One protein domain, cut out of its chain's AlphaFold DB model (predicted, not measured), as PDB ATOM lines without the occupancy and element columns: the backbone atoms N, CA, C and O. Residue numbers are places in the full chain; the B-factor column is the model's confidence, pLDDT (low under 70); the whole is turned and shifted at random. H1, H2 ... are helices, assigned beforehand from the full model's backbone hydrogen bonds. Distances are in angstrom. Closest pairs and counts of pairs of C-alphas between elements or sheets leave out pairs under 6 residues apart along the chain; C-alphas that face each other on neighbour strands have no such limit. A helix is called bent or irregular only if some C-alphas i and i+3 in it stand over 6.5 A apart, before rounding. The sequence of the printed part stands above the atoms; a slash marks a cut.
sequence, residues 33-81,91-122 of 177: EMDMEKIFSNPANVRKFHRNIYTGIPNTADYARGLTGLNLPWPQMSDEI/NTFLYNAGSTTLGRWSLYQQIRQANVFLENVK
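What this domain is: This is residues 33 to 81 and 91 to 122 of the 177 residues of an uncharacterized protein of Sphingobacterium spiritivorum (UniProt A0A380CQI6). Two long helices, H2 and H4, lie side by side and run opposite ways, with the short helix H1 turned at a corner at one end of the pair. Beyond the other end of the pair is a loose head of loops with the very short helix H3, and from this head residues 93 to 99 stick out. The printed part has 81 residues with four named helices, in the order H1, H2, H3, H4, and no named strand. The class is all helix, though under half of the printed residues, 38 of 81, are in named elements. The whole is elongated, with spans of 50 by 26 by 18 A, and only just loose, close to extended, with a radius of gyration of the C-alphas of 17.1 A.

Where its parts are: H2, residues 43 to 56, measures 21.5 A from its first to its last C-alpha, and C-alpha 43 is at (140.423, 204.106, 140.921). H2 is neither bent nor irregular, but only just: C-alphas 53 and 56 are 6.1 A apart. H4, residues 107 to 120, measures 20.3 A and ends with C-alpha 120 at (135.092, 215.315, 139.578). H1, residues 36 to 41, measures 8.6 A and begins with C-alpha 36 at (142.274, 216.524, 142.734). H3, residues 74 to 77, measures 5.1 A.

How they stand to each other: H2 and H4 touch at a shallow tilt of 26 degrees and run opposite ways; their closest C-alphas, those of Ile 53 and Gln 110, are 5.9 A apart. H1 and H2 touch only at the corner by their tight link, H2 with residues 45 to 49 alone, and the closest C-alphas, those of Ile 39 and Asn 45, are 5.4 A apart. Their lines stand at a steep tilt of 56 degrees, opposite ways. H1 and H4 are close but not clearly touching, with the closest C-alphas, those of Phe 40 and Asn 120, 6.9 A apart. H3 is apart from H1, H2 and H4. Every pair of O i and N i+4 is within hydrogen-bond range in H1 and H4, and 7 of 10 are in H2; H3 is too short for such a pair.

The domain as a whole: The two C-alphas farthest apart, those of Ser 41 and Thr 92, are 50.7 A apart. Residues 82 to 90 are not printed, and C-alphas 81 and 91 are 11.3 A apart across this cut, which falls in the link from H3 to H4. The link from H2 to H3, residues 57 to 73, is long. Residues 91 to 106 also hold no named element, and of these residues 93 to 99 stand free. The mean pLDDT of the printed part is 79.9; it is under 70 at residues 33 to 34, 64 to 65 and 93.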
ATOM      1  N   GLU A  33     150.210 218.086 148.371       55.50
ATOM      2  CA  GLU A  33     148.792 218.346 148.315       55.50
ATOM      3  C   GLU A  33     148.308 217.489 147.160       55.50
ATOM      4  O   GLU A  33     148.623 217.729 145.996       55.50
ATOM      5  N   MET A  34     147.690 216.365 147.515       62.94
ATOM      6  CA  MET A  34     147.281 215.363 146.555       62.94
ATOM      7  C   MET A  34     146.256 216.023 145.636       62.94
ATOM      8  O   MET A  34     145.083 216.125 145.989       62.94
ATOM      9  N   ASP A  35     146.734 216.490 144.485       77.00
ATOM     10  CA  ASP A  35     145.923 217.259 143.557       77.00
ATOM     11  C   ASP A  35     144.691 216.445 143.157       77.00
ATOM     12  O   ASP A  35     144.734 215.214 143.009       77.00
ATOM     13  N   MET A  36     143.569 217.135 142.998       79.38
ATOM     14  CA  MET A  36     142.274 216.524 142.734       79.38
ATOM     15  C   MET A  36     142.346 215.653 141.477       79.38
ATOM     16  O   MET A  36     141.850 214.525 141.464       79.38
ATOM     17  N   GLU A  37     143.083 216.085 140.455       79.88
ATOM     18  CA  GLU A  37     143.314 215.282 139.254       79.88
ATOM     19  C   GLU A  37     144.031 213.951 139.547       79.88
ATOM     20  O   GLU A  37     143.671 212.896 139.005       79.88
ATOM     21  N   LYS A  38     145.001 213.957 140.466       81.25
ATOM     22  CA  LYS A  38     145.738 212.762 140.903       81.25
ATOM     23  C   LYS A  38     144.864 211.820 141.740       81.25
ATOM     24  O   LYS A  38     144.992 210.597 141.622       81.25
ATOM     25  N   ILE A  39     143.927 212.348 142.529       81.25
ATOM     26  CA  ILE A  39     142.931 211.536 143.252       81.25
ATOM     27  C   ILE A  39     142.016 210.818 142.261       81.25
ATOM     28  O   ILE A  39     141.814 209.606 142.373       81.25
ATOM     29  N   PHE A  40     141.473 211.563 141.295       82.31
ATOM     30  CA  PHE A  40     140.444 211.064 140.383       82.31
ATOM     31  C   PHE A  40     140.988 210.270 139.188       82.31
ATOM     32  O   PHE A  40     140.220 209.575 138.521       82.31
ATOM     33  N   SER A  41     142.299 210.296 138.947       83.12
ATOM     34  CA  SER A  41     142.960 209.453 137.939       83.12
ATOM     35  C   SER A  41     143.148 207.996 138.385       83.12
ATOM     36  O   SER A  41     143.120 207.096 137.543       83.12
ATOM     37  N   ASN A  42     143.293 207.730 139.692       82.44
ATOM     38  CA  ASN A  42     143.490 206.378 140.221       82.44
ATOM     39  C   ASN A  42     142.203 205.816 140.862       82.44
ATOM     40  O   ASN A  42     141.747 206.333 141.887       82.44
ATOM     41  N   PRO A  43     141.652 204.685 140.374       78.31
ATOM     42  CA  PRO A  43     140.423 204.106 140.921       78.31
ATOM     43  C   PRO A  43     140.535 203.688 142.395       78.31
ATOM     44  O   PRO A  43     139.527 203.675 143.105       78.31
ATOM     45  N   ALA A  44     141.727 203.339 142.889       81.62
ATOM     46  CA  ALA A  44     141.926 203.016 144.301       81.62
ATOM     47  C   ALA A  44     141.753 204.254 145.196       81.62
ATOM     48  O   ALA A  44     141.133 204.162 146.256       81.62
ATOM     49  N   ASN A  45     142.234 205.413 144.745       83.31
ATOM     50  CA  ASN A  45     142.132 206.674 145.477       83.31
ATOM     51  C   ASN A  45     140.703 207.218 145.445       83.31
ATOM     52  O   ASN A  45     140.168 207.556 146.499       83.31
ATOM     53  N   VAL A  46     140.028 207.152 144.294       84.12
ATOM     54  CA  VAL A  46     138.591 207.467 144.177       84.12
ATOM     55  C   VAL A  46     137.756 206.644 145.160       84.12
ATOM     56  O   VAL A  46     136.871 207.174 145.828       84.12
ATOM     57  N   ARG A  47     138.050 205.343 145.310       82.56
ATOM     58  CA  ARG A  47     137.355 204.480 146.283       82.56
ATOM     59  C   ARG A  47     137.624 204.890 147.729       82.56
ATOM     60  O   ARG A  47     136.707 204.795 148.542       82.56
ATOM     61  N   LYS A  48     138.847 205.310 148.061       85.81
ATOM     62  CA  LYS A  48     139.192 205.820 149.399       85.81
ATOM     63  C   LYS A  48     138.465 207.134 149.685       85.81
ATOM     64  O   LYS A  48     137.830 207.236 150.727       85.81
ATOM     65  N   PHE A  49     138.472 208.070 148.735       86.75
ATOM     66  CA  PHE A  49     137.736 209.333 148.828       86.75
ATOM     67  C   PHE A  49     136.242 209.079 149.057       86.75
ATOM     68  O   PHE A  49     135.648 209.581 150.006       86.75
ATOM     69  N   HIS A  50     135.656 208.197 148.248       86.25
ATOM     70  CA  HIS A  50     134.261 207.792 148.385       86.25
ATOM     71  C   HIS A  50     133.960 207.141 149.747       86.25
ATOM     72  O   HIS A  50     132.921 207.409 150.339       86.25
ATOM     73  N   ARG A  51     134.867 206.311 150.282       85.69
ATOM     74  CA  ARG A  51     134.717 205.743 151.634       85.69
ATOM     75  C   ARG A  51     134.808 206.799 152.729       85.69
ATOM     76  O   ARG A  51     134.115 206.665 153.729       85.69
ATOM     77  N   ASN A  52     135.622 207.833 152.534       87.75
ATOM     78  CA  ASN A  52     135.754 208.912 153.502       87.75
ATOM     79  C   ASN A  52     134.446 209.701 153.662       87.75
ATOM     80  O   ASN A  52     134.078 210.034 154.782       87.75
ATOM     81  N   ILE A  53     133.689 209.905 152.578       87.56
ATOM     82  CA  ILE A  53     132.364 210.552 152.632       87.56
ATOM     83  C   ILE A  53     131.415 209.792 153.577       87.56
ATOM     84  O   ILE A  53     130.641 210.403 154.311       87.56
ATOM     85  N   TYR A  54     131.511 208.459 153.637       84.19
ATOM     86  CA  TYR A  54     130.660 207.640 154.507       84.19
ATOM     87  C   TYR A  54     130.966 207.747 155.999       84.19
ATOM     88  O   TYR A  54     130.153 207.299 156.806       84.19
ATOM     89  N   THR A  55     132.079 208.364 156.389       85.62
ATOM     90  CA  THR A  55     132.351 208.644 157.809       85.62
ATOM     91  C   THR A  55     131.341 209.625 158.415       85.62
ATOM     92  O   THR A  55     131.221 209.695 159.632       85.62
ATOM     93  N   GLY A  56     130.589 210.351 157.580       82.62
ATOM     94  CA  GLY A  56     129.523 211.256 158.008       82.62
ATOM     95  C   GLY A  56     128.177 210.615 158.299       82.62
ATOM     96  O   GLY A  56     127.242 211.313 158.686       82.62
ATOM     97  N   ILE A  57     128.034 209.308 158.086       84.75
ATOM     98  CA  ILE A  57     126.762 208.637 158.351       84.75
ATOM     99  C   ILE A  57     126.589 208.497 159.863       84.75
ATOM    100  O   ILE A  57     127.444 207.887 160.509       84.75
ATOM    101  N   PRO A  58     125.486 209.014 160.434       82.31
ATOM    102  CA  PRO A  58     125.237 208.870 161.854       82.31
ATOM    103  C   PRO A  58     124.991 207.402 162.214       82.31
ATOM    104  O   PRO A  58     124.241 206.696 161.532       82.31
ATOM    105  N   ASN A  59     125.592 206.951 163.312       83.38
ATOM    106  CA  ASN A  59     125.307 205.654 163.903       83.38
ATOM    107  C   ASN A  59     124.184 205.809 164.930       83.38
ATOM    108  O   ASN A  59     124.418 206.081 166.105       83.38
ATOM    109  N   THR A  60     122.944 205.618 164.488       78.12
ATOM    110  CA  THR A  60     121.772 205.761 165.361       78.12
ATOM    111  C   THR A  60     121.617 204.625 166.370       78.12
ATOM    112  O   THR A  60     120.777 204.726 167.255       78.12
ATOM    113  N   ALA A  61     122.380 203.536 166.239       81.12
ATOM    114  CA  ALA A  61     122.339 202.424 167.186       81.12
ATOM    115  C   ALA A  61     123.205 202.674 168.431       81.12
ATOM    116  O   ALA A  61     123.046 201.969 169.424       81.12
ATOM    117  N   ASP A  62     124.112 203.655 168.386       79.56
ATOM    118  CA  ASP A  62     124.932 204.028 169.533       79.56
ATOM    119  C   ASP A  62     124.267 205.167 170.312       79.56
ATOM    120  O   ASP A  62     124.136 206.294 169.829       79.56
ATOM    121  N   TYR A  63     123.823 204.842 171.520       76.19
ATOM    122  CA  TYR A  63     123.144 205.755 172.435       76.19
ATOM    123  C   TYR A  63     123.729 205.687 173.851       76.19
ATOM    124  O   TYR A  63     123.204 206.330 174.746       76.19
ATOM    125  N   ALA A  64     124.805 204.930 174.100       67.12
ATOM    126  CA  ALA A  64     125.193 204.575 175.469       67.12
ATOM    127  C   ALA A  64     126.356 205.407 176.046       67.12
ATOM    128  O   ALA A  64     126.233 205.930 177.154       67.12
ATOM    129  N   ARG A  65     127.500 205.531 175.351       68.00
ATOM    130  CA  ARG A  65     128.728 206.120 175.935       68.00
ATOM    131  C   ARG A  65     129.486 206.994 174.937       68.00
ATOM    132  O   ARG A  65     129.624 206.627 173.782       68.00
ATOM    133  N   GLY A  66     130.026 208.124 175.409       71.56
ATOM    134  CA  GLY A  66     130.900 208.990 174.604       71.56
ATOM    135  C   GLY A  66     130.207 209.549 173.362       71.56
ATOM    136  O   GLY A  66     130.738 209.461 172.257       71.56
ATOM    137  N   LEU A  67     128.986 210.058 173.536       74.50
ATOM    138  CA  LEU A  67     128.151 210.455 172.415       74.50
ATOM    139  C   LEU A  67     128.724 211.673 171.702       74.50
ATOM    140  O   LEU A  67     129.093 212.676 172.305       74.50
ATOM    141  N   THR A  68     128.773 211.560 170.383       77.69
ATOM    142  CA  THR A  68     129.079 212.665 169.479       77.69
ATOM    143  C   THR A  68     127.807 213.077 168.746       77.69
ATOM    144  O   THR A  68     126.791 212.379 168.798       77.69
ATOM    145  N   GLY A  69     127.859 214.169 167.979       77.25
ATOM    146  CA  GLY A  69     126.750 214.557 167.103       77.25
ATOM    147  C   GLY A  69     126.335 213.473 166.091       77.25
ATOM    148  O   GLY A  69     125.205 213.505 165.606       77.25
ATOM    149  N   LEU A  70     127.195 212.493 165.788       81.94
ATOM    150  CA  LEU A  70     126.894 211.375 164.881       81.94
ATOM    151  C   LEU A  70     126.148 210.217 165.552       81.94
ATOM    152  O   LEU A  70     125.592 209.373 164.851       81.94
ATOM    153  N   ASN A  71     126.112 210.183 166.879       84.50
ATOM    154  CA  ASN A  71     125.408 209.155 167.632       84.50
ATOM    155  C   ASN A  71     123.955 209.597 167.891       84.50
ATOM    156  O   ASN A  71     123.467 210.574 167.296       84.50
ATOM    157  N   LEU A  72     123.247 208.884 168.769       80.75
ATOM    158  CA  LEU A  72     121.863 209.179 169.133       80.75
ATOM    159  C   LEU A  72     121.729 209.684 170.588       80.75
ATOM    160  O   LEU A  72     121.235 208.953 171.440       80.75
ATOM    161  N   PRO A  73     122.134 210.936 170.891       78.81
ATOM    162  CA  PRO A  73     121.999 211.514 172.234       78.81
ATOM    163  C   PRO A  73     120.592 212.035 172.549       78.81
ATOM    164  O   PRO A  73     120.232 212.202 173.708       78.81
ATOM    165  N   TRP A  74     119.779 212.308 171.528       79.50
ATOM    166  CA  TRP A  74     118.480 212.972 171.676       79.50
ATOM    167  C   TRP A  74     117.487 212.235 172.586       79.50
ATOM    168  O   TRP A  74     116.833 212.914 173.373       79.50
ATOM    169  N   PRO A  75     117.392 210.892 172.561       79.81
ATOM    170  CA  PRO A  75     116.513 210.167 173.473       79.81
ATOM    171  C   PRO A  75     116.893 210.343 174.955       79.81
ATOM    172  O   PRO A  75     116.001 210.407 175.792       79.81
ATOM    173  N   GLN A  76     118.182 210.518 175.278       76.44
ATOM    174  CA  GLN A  76     118.638 210.805 176.654       76.44
ATOM    175  C   GLN A  76     118.302 212.224 177.101       76.44
ATOM    176  O   GLN A  76     118.123 212.487 178.282       76.44
ATOM    177  N   MET A  77     118.207 213.157 176.155       77.44
ATOM    178  CA  MET A  77     117.802 214.536 176.438       77.44
ATOM    179  C   MET A  77     116.281 214.728 176.431       77.44
ATOM    180  O   MET A  77     115.810 215.780 176.850       77.44
ATOM    181  N   SER A  78     115.519 213.743 175.943       79.81
ATOM    182  CA  SER A  78     114.059 213.827 175.772       79.81
ATOM    183  C   SER A  78     113.267 213.043 176.823       79.81
ATOM    184  O   SER A  78     112.074 212.861 176.636       79.81
ATOM    185  N   ASP A  79     113.910 212.579 177.899       78.31
ATOM    186  CA  ASP A  79     113.290 211.752 178.957       78.31
ATOM    187  C   ASP A  79     112.739 210.391 178.464       78.31
ATOM    188  O   ASP A  79     111.942 209.738 179.127       78.31
ATOM    189  N   GLU A  80     113.168 209.932 177.280       81.81
ATOM    190  CA  GLU A  80     112.743 208.643 176.704       81.81
ATOM    191  C   GLU A  80     113.598 207.475 177.213       81.81
ATOM    192  O   GLU A  80     113.142 206.334 177.286       81.81
ATOM    193  N   ILE A  81     114.870 207.747 177.528       77.50
ATOM    194  CA  ILE A  81     115.817 206.762 178.052       77.50
ATOM    195  C   ILE A  81     116.684 207.390 179.142       77.50
ATOM    196  O   ILE A  81     117.161 208.512 178.996       77.50
ATOM    197  N   ASN A  91     121.387 215.986 179.751       70.56
ATOM    198  CA  ASN A  91     120.294 216.922 180.037       70.56
ATOM    199  C   ASN A  91     120.567 217.858 181.240       70.56
ATOM    200  O   ASN A  91     119.807 218.784 181.500       70.56
ATOM    201  N   THR A  92     121.651 217.647 181.997       70.00
ATOM    202  CA  THR A  92     121.948 218.459 183.200       70.00
ATOM    203  C   THR A  92     122.823 219.686 182.925       70.00
ATOM    204  O   THR A  92     123.024 220.520 183.809       70.00
ATOM    205  N   PHE A  93     123.329 219.837 181.696       65.88
ATOM    206  CA  PHE A  93     124.238 220.921 181.325       65.88
ATOM    207  C   PHE A  93     123.517 222.121 180.697       65.88
ATOM    208  O   PHE A  93     122.560 221.990 179.939       65.88
ATOM    209  N   LEU A  94     124.039 223.322 180.963       70.31
ATOM    210  CA  LEU A  94     123.607 224.554 180.303       70.31
ATOM    211  C   LEU A  94     124.053 224.545 178.831       70.31
ATOM    212  O   LEU A  94     125.242 224.689 178.522       70.31
ATOM    213  N   TYR A  95     123.091 224.417 177.918       72.94
ATOM    214  CA  TYR A  95     123.340 224.492 176.480       72.94
ATOM    215  C   TYR A  95     123.580 225.938 176.040       72.94
ATOM    216  O   TYR A  95     122.704 226.796 176.138       72.94
ATOM    217  N   ASN A  96     124.773 226.205 175.508       79.12
ATOM    218  CA  ASN A  96     125.078 227.425 174.774       79.12
ATOM    219  C   ASN A  96     125.811 227.083 173.465       79.12
ATOM    220  O   ASN A  96     126.307 225.970 173.279       79.12
ATOM    221  N   ALA A  97     125.882 228.041 172.540       76.19
ATOM    222  CA  ALA A  97     126.458 227.817 171.210       76.19
ATOM    223  C   ALA A  97     127.949 227.409 171.223       76.19
ATOM    224  O   ALA A  97     128.425 226.848 170.240       76.19
ATOM    225  N   GLY A  98     128.681 227.672 172.311       74.19
ATOM    226  CA  GLY A  98     130.090 227.300 172.478       74.19
ATOM    227  C   GLY A  98     130.324 225.997 173.254       74.19
ATOM    228  O   GLY A  98     131.396 225.417 173.128       74.19
ATOM    229  N   SER A  99     129.345 225.518 174.031       73.00
ATOM    230  CA  SER A  99     129.447 224.304 174.860       73.00
ATOM    231  C   SER A  99     128.832 223.055 174.217       73.00
ATOM    232  O   SER A  99     128.906 221.970 174.787       73.00
ATOM    233  N   THR A 100     128.234 223.180 173.028       71.50
ATOM    234  CA  THR A 100     127.534 222.078 172.351       71.50
ATOM    235  C   THR A 100     128.491 221.022 171.774       71.50
ATOM    236  O   THR A 100     128.932 221.103 170.629       71.50
ATOM    237  N   THR A 101     128.753 219.956 172.528       73.25
ATOM    238  CA  THR A 101     129.535 218.781 172.082       73.25
ATOM    239  C   THR A 101     128.768 217.864 171.120       73.25
ATOM    240  O   THR A 101     129.369 217.118 170.347       73.25
ATOM    241  N   LEU A 102     127.436 217.960 171.106       76.69
ATOM    242  CA  LEU A 102     126.532 217.148 170.280       76.69
ATOM    243  C   LEU A 102     126.168 217.816 168.939       76.69
ATOM    244  O   LEU A 102     125.273 217.365 168.219       76.69
ATOM    245  N   GLY A 103     126.858 218.904 168.587       78.25
ATOM    246  CA  GLY A 103     126.609 219.656 167.360       78.25
ATOM    247  C   GLY A 103     126.911 218.840 166.099       78.25
ATOM    248  O   GLY A 103     127.950 218.198 165.980       78.25
ATOM    249  N   ARG A 104     126.016 218.913 165.108       81.94
ATOM    250  CA  ARG A 104     126.178 218.266 163.789       81.94
ATOM    251  C   ARG A 104     126.790 219.177 162.723       81.94
ATOM    252  O   ARG A 104     126.867 218.803 161.560       81.94
ATOM    253  N   TRP A 105     127.231 220.377 163.100       81.62
ATOM    254  CA  TRP A 105     127.691 221.398 162.152       81.62
ATOM    255  C   TRP A 105     128.931 220.974 161.347       81.62
ATOM    256  O   TRP A 105     129.094 221.370 160.193       81.62
ATOM    257  N   SER A 106     129.777 220.108 161.910       80.19
ATOM    258  CA  SER A 106     130.935 219.541 161.208       80.19
ATOM    259  C   SER A 106     130.552 218.710 159.974       80.19
ATOM    260  O   SER A 106     131.334 218.659 159.024       80.19
ATOM    261  N   LEU A 107     129.335 218.147 159.913       84.94
ATOM    262  CA  LEU A 107     128.845 217.365 158.766       84.94
ATOM    263  C   LEU A 107     128.829 218.161 157.456       84.94
ATOM    264  O   LEU A 107     129.026 217.592 156.384       84.94
ATOM    265  N   TYR A 108     128.662 219.486 157.515       87.12
ATOM    266  CA  TYR A 108     128.686 220.323 156.315       87.12
ATOM    267  C   TYR A 108     130.020 220.252 155.567       87.12
ATOM    268  O   TYR A 108     130.053 220.435 154.350       87.12
ATOM    269  N   GLN A 109     131.126 219.949 156.254       86.25
ATOM    270  CA  GLN A 109     132.408 219.717 155.587       86.25
ATOM    271  C   GLN A 109     132.359 218.461 154.708       86.25
ATOM    272  O   GLN A 109     132.821 218.498 153.569       86.25
ATOM    273  N   GLN A 110     131.746 217.383 155.197       86.25
ATOM    274  CA  GLN A 110     131.590 216.138 154.441       86.25
ATOM    275  C   GLN A 110     130.593 216.296 153.287       86.25
ATOM    276  O   GLN A 110     130.845 215.777 152.203       86.25
ATOM    277  N   ILE A 111     129.517 217.074 153.467       86.62
ATOM    278  CA  ILE A 111     128.585 217.418 152.377       86.62
ATOM    279  C   ILE A 111     129.325 218.160 151.254       86.62
ATOM    280  O   ILE A 111     129.189 217.815 150.081       86.62
ATOM    281  N   ARG A 112     130.188 219.128 151.595       87.56
ATOM    282  CA  ARG A 112     131.026 219.815 150.597       87.56
ATOM    283  C   ARG A 112     131.979 218.856 149.880       87.56
ATOM    284  O   ARG A 112     132.090 218.921 148.661       87.56
ATOM    285  N   GLN A 113     132.620 217.940 150.607       86.38
ATOM    286  CA  GLN A 113     133.475 216.909 150.002       86.38
ATOM    287  C   GLN A 113     132.686 215.981 149.065       86.38
ATOM    288  O   GLN A 113     133.205 215.574 148.026       86.38
ATOM    289  N   ALA A 114     131.428 215.674 149.390       87.38
ATOM    290  CA  ALA A 114     130.551 214.890 148.529       87.38
ATOM    291  C   ALA A 114     130.208 215.627 147.227       87.38
ATOM    292  O   ALA A 114     130.284 215.024 146.158       87.38
ATOM    293  N   ASN A 115     129.918 216.928 147.289       88.06
ATOM    294  CA  ASN A 115     129.664 217.736 146.089       88.06
ATOM    295  C   ASN A 115     130.885 217.764 145.165       88.06
ATOM    296  O   ASN A 115     130.777 217.466 143.977       88.06
ATOM    297  N   VAL A 116     132.067 217.978 145.738       87.06
ATOM    298  CA  VAL A 116     133.336 217.931 145.005       87.06
ATOM    299  C   VAL A 116     133.569 216.561 144.352       87.06
ATOM    300  O   VAL A 116     134.050 216.478 143.221       87.06
ATOM    301  N   PHE A 117     133.211 215.463 145.022       87.38
ATOM    302  CA  PHE A 117     133.286 214.125 144.431       87.38
ATOM    303  C   PHE A 117     132.362 213.966 143.223       87.38
ATOM    304  O   PHE A 117     132.771 213.394 142.213       87.38
ATOM    305  N   LEU A 118     131.132 214.471 143.311       84.94
ATOM    306  CA  LEU A 118     130.150 214.393 142.228       84.94
ATOM    307  C   LEU A 118     130.565 215.209 140.998       84.94
ATOM    308  O   LEU A 118     130.287 214.787 139.875       84.94
ATOM    309  N   GLU A 119     131.252 216.334 141.198       85.25
ATOM    310  CA  GLU A 119     131.781 217.178 140.120       85.25
ATOM    311  C   GLU A 119     132.952 216.517 139.380       85.25
ATOM    312  O   GLU A 119     133.049 216.604 138.155       85.25
ATOM    313  N   ASN A 120     133.823 215.816 140.110       82.75
ATOM    314  CA  ASN A 120     135.092 215.315 139.578       82.75
ATOM    315  C   ASN A 120     135.074 213.832 139.176       82.75
ATOM    316  O   ASN A 120     136.003 213.353 138.515       82.75
ATOM    317  N   VAL A 121     134.041 213.075 139.555       82.38
ATOM    318  CA  VAL A 121     133.961 211.646 139.234       82.38
ATOM    319  C   VAL A 121     133.763 211.425 137.730       82.38
ATOM    320  O   VAL A 121     132.746 211.780 137.134       82.38
ATOM    321  N   LYS A 122     134.754 210.787 137.101       78.88
ATOM    322  CA  LYS A 122     134.718 210.399 135.685       78.88
ATOM    323  C   LYS A 122     134.127 208.997 135.537       78.88
ATOM    324  O   LYS A 122     134.334 208.121 136.378       78.88
TER     325      LYS A 122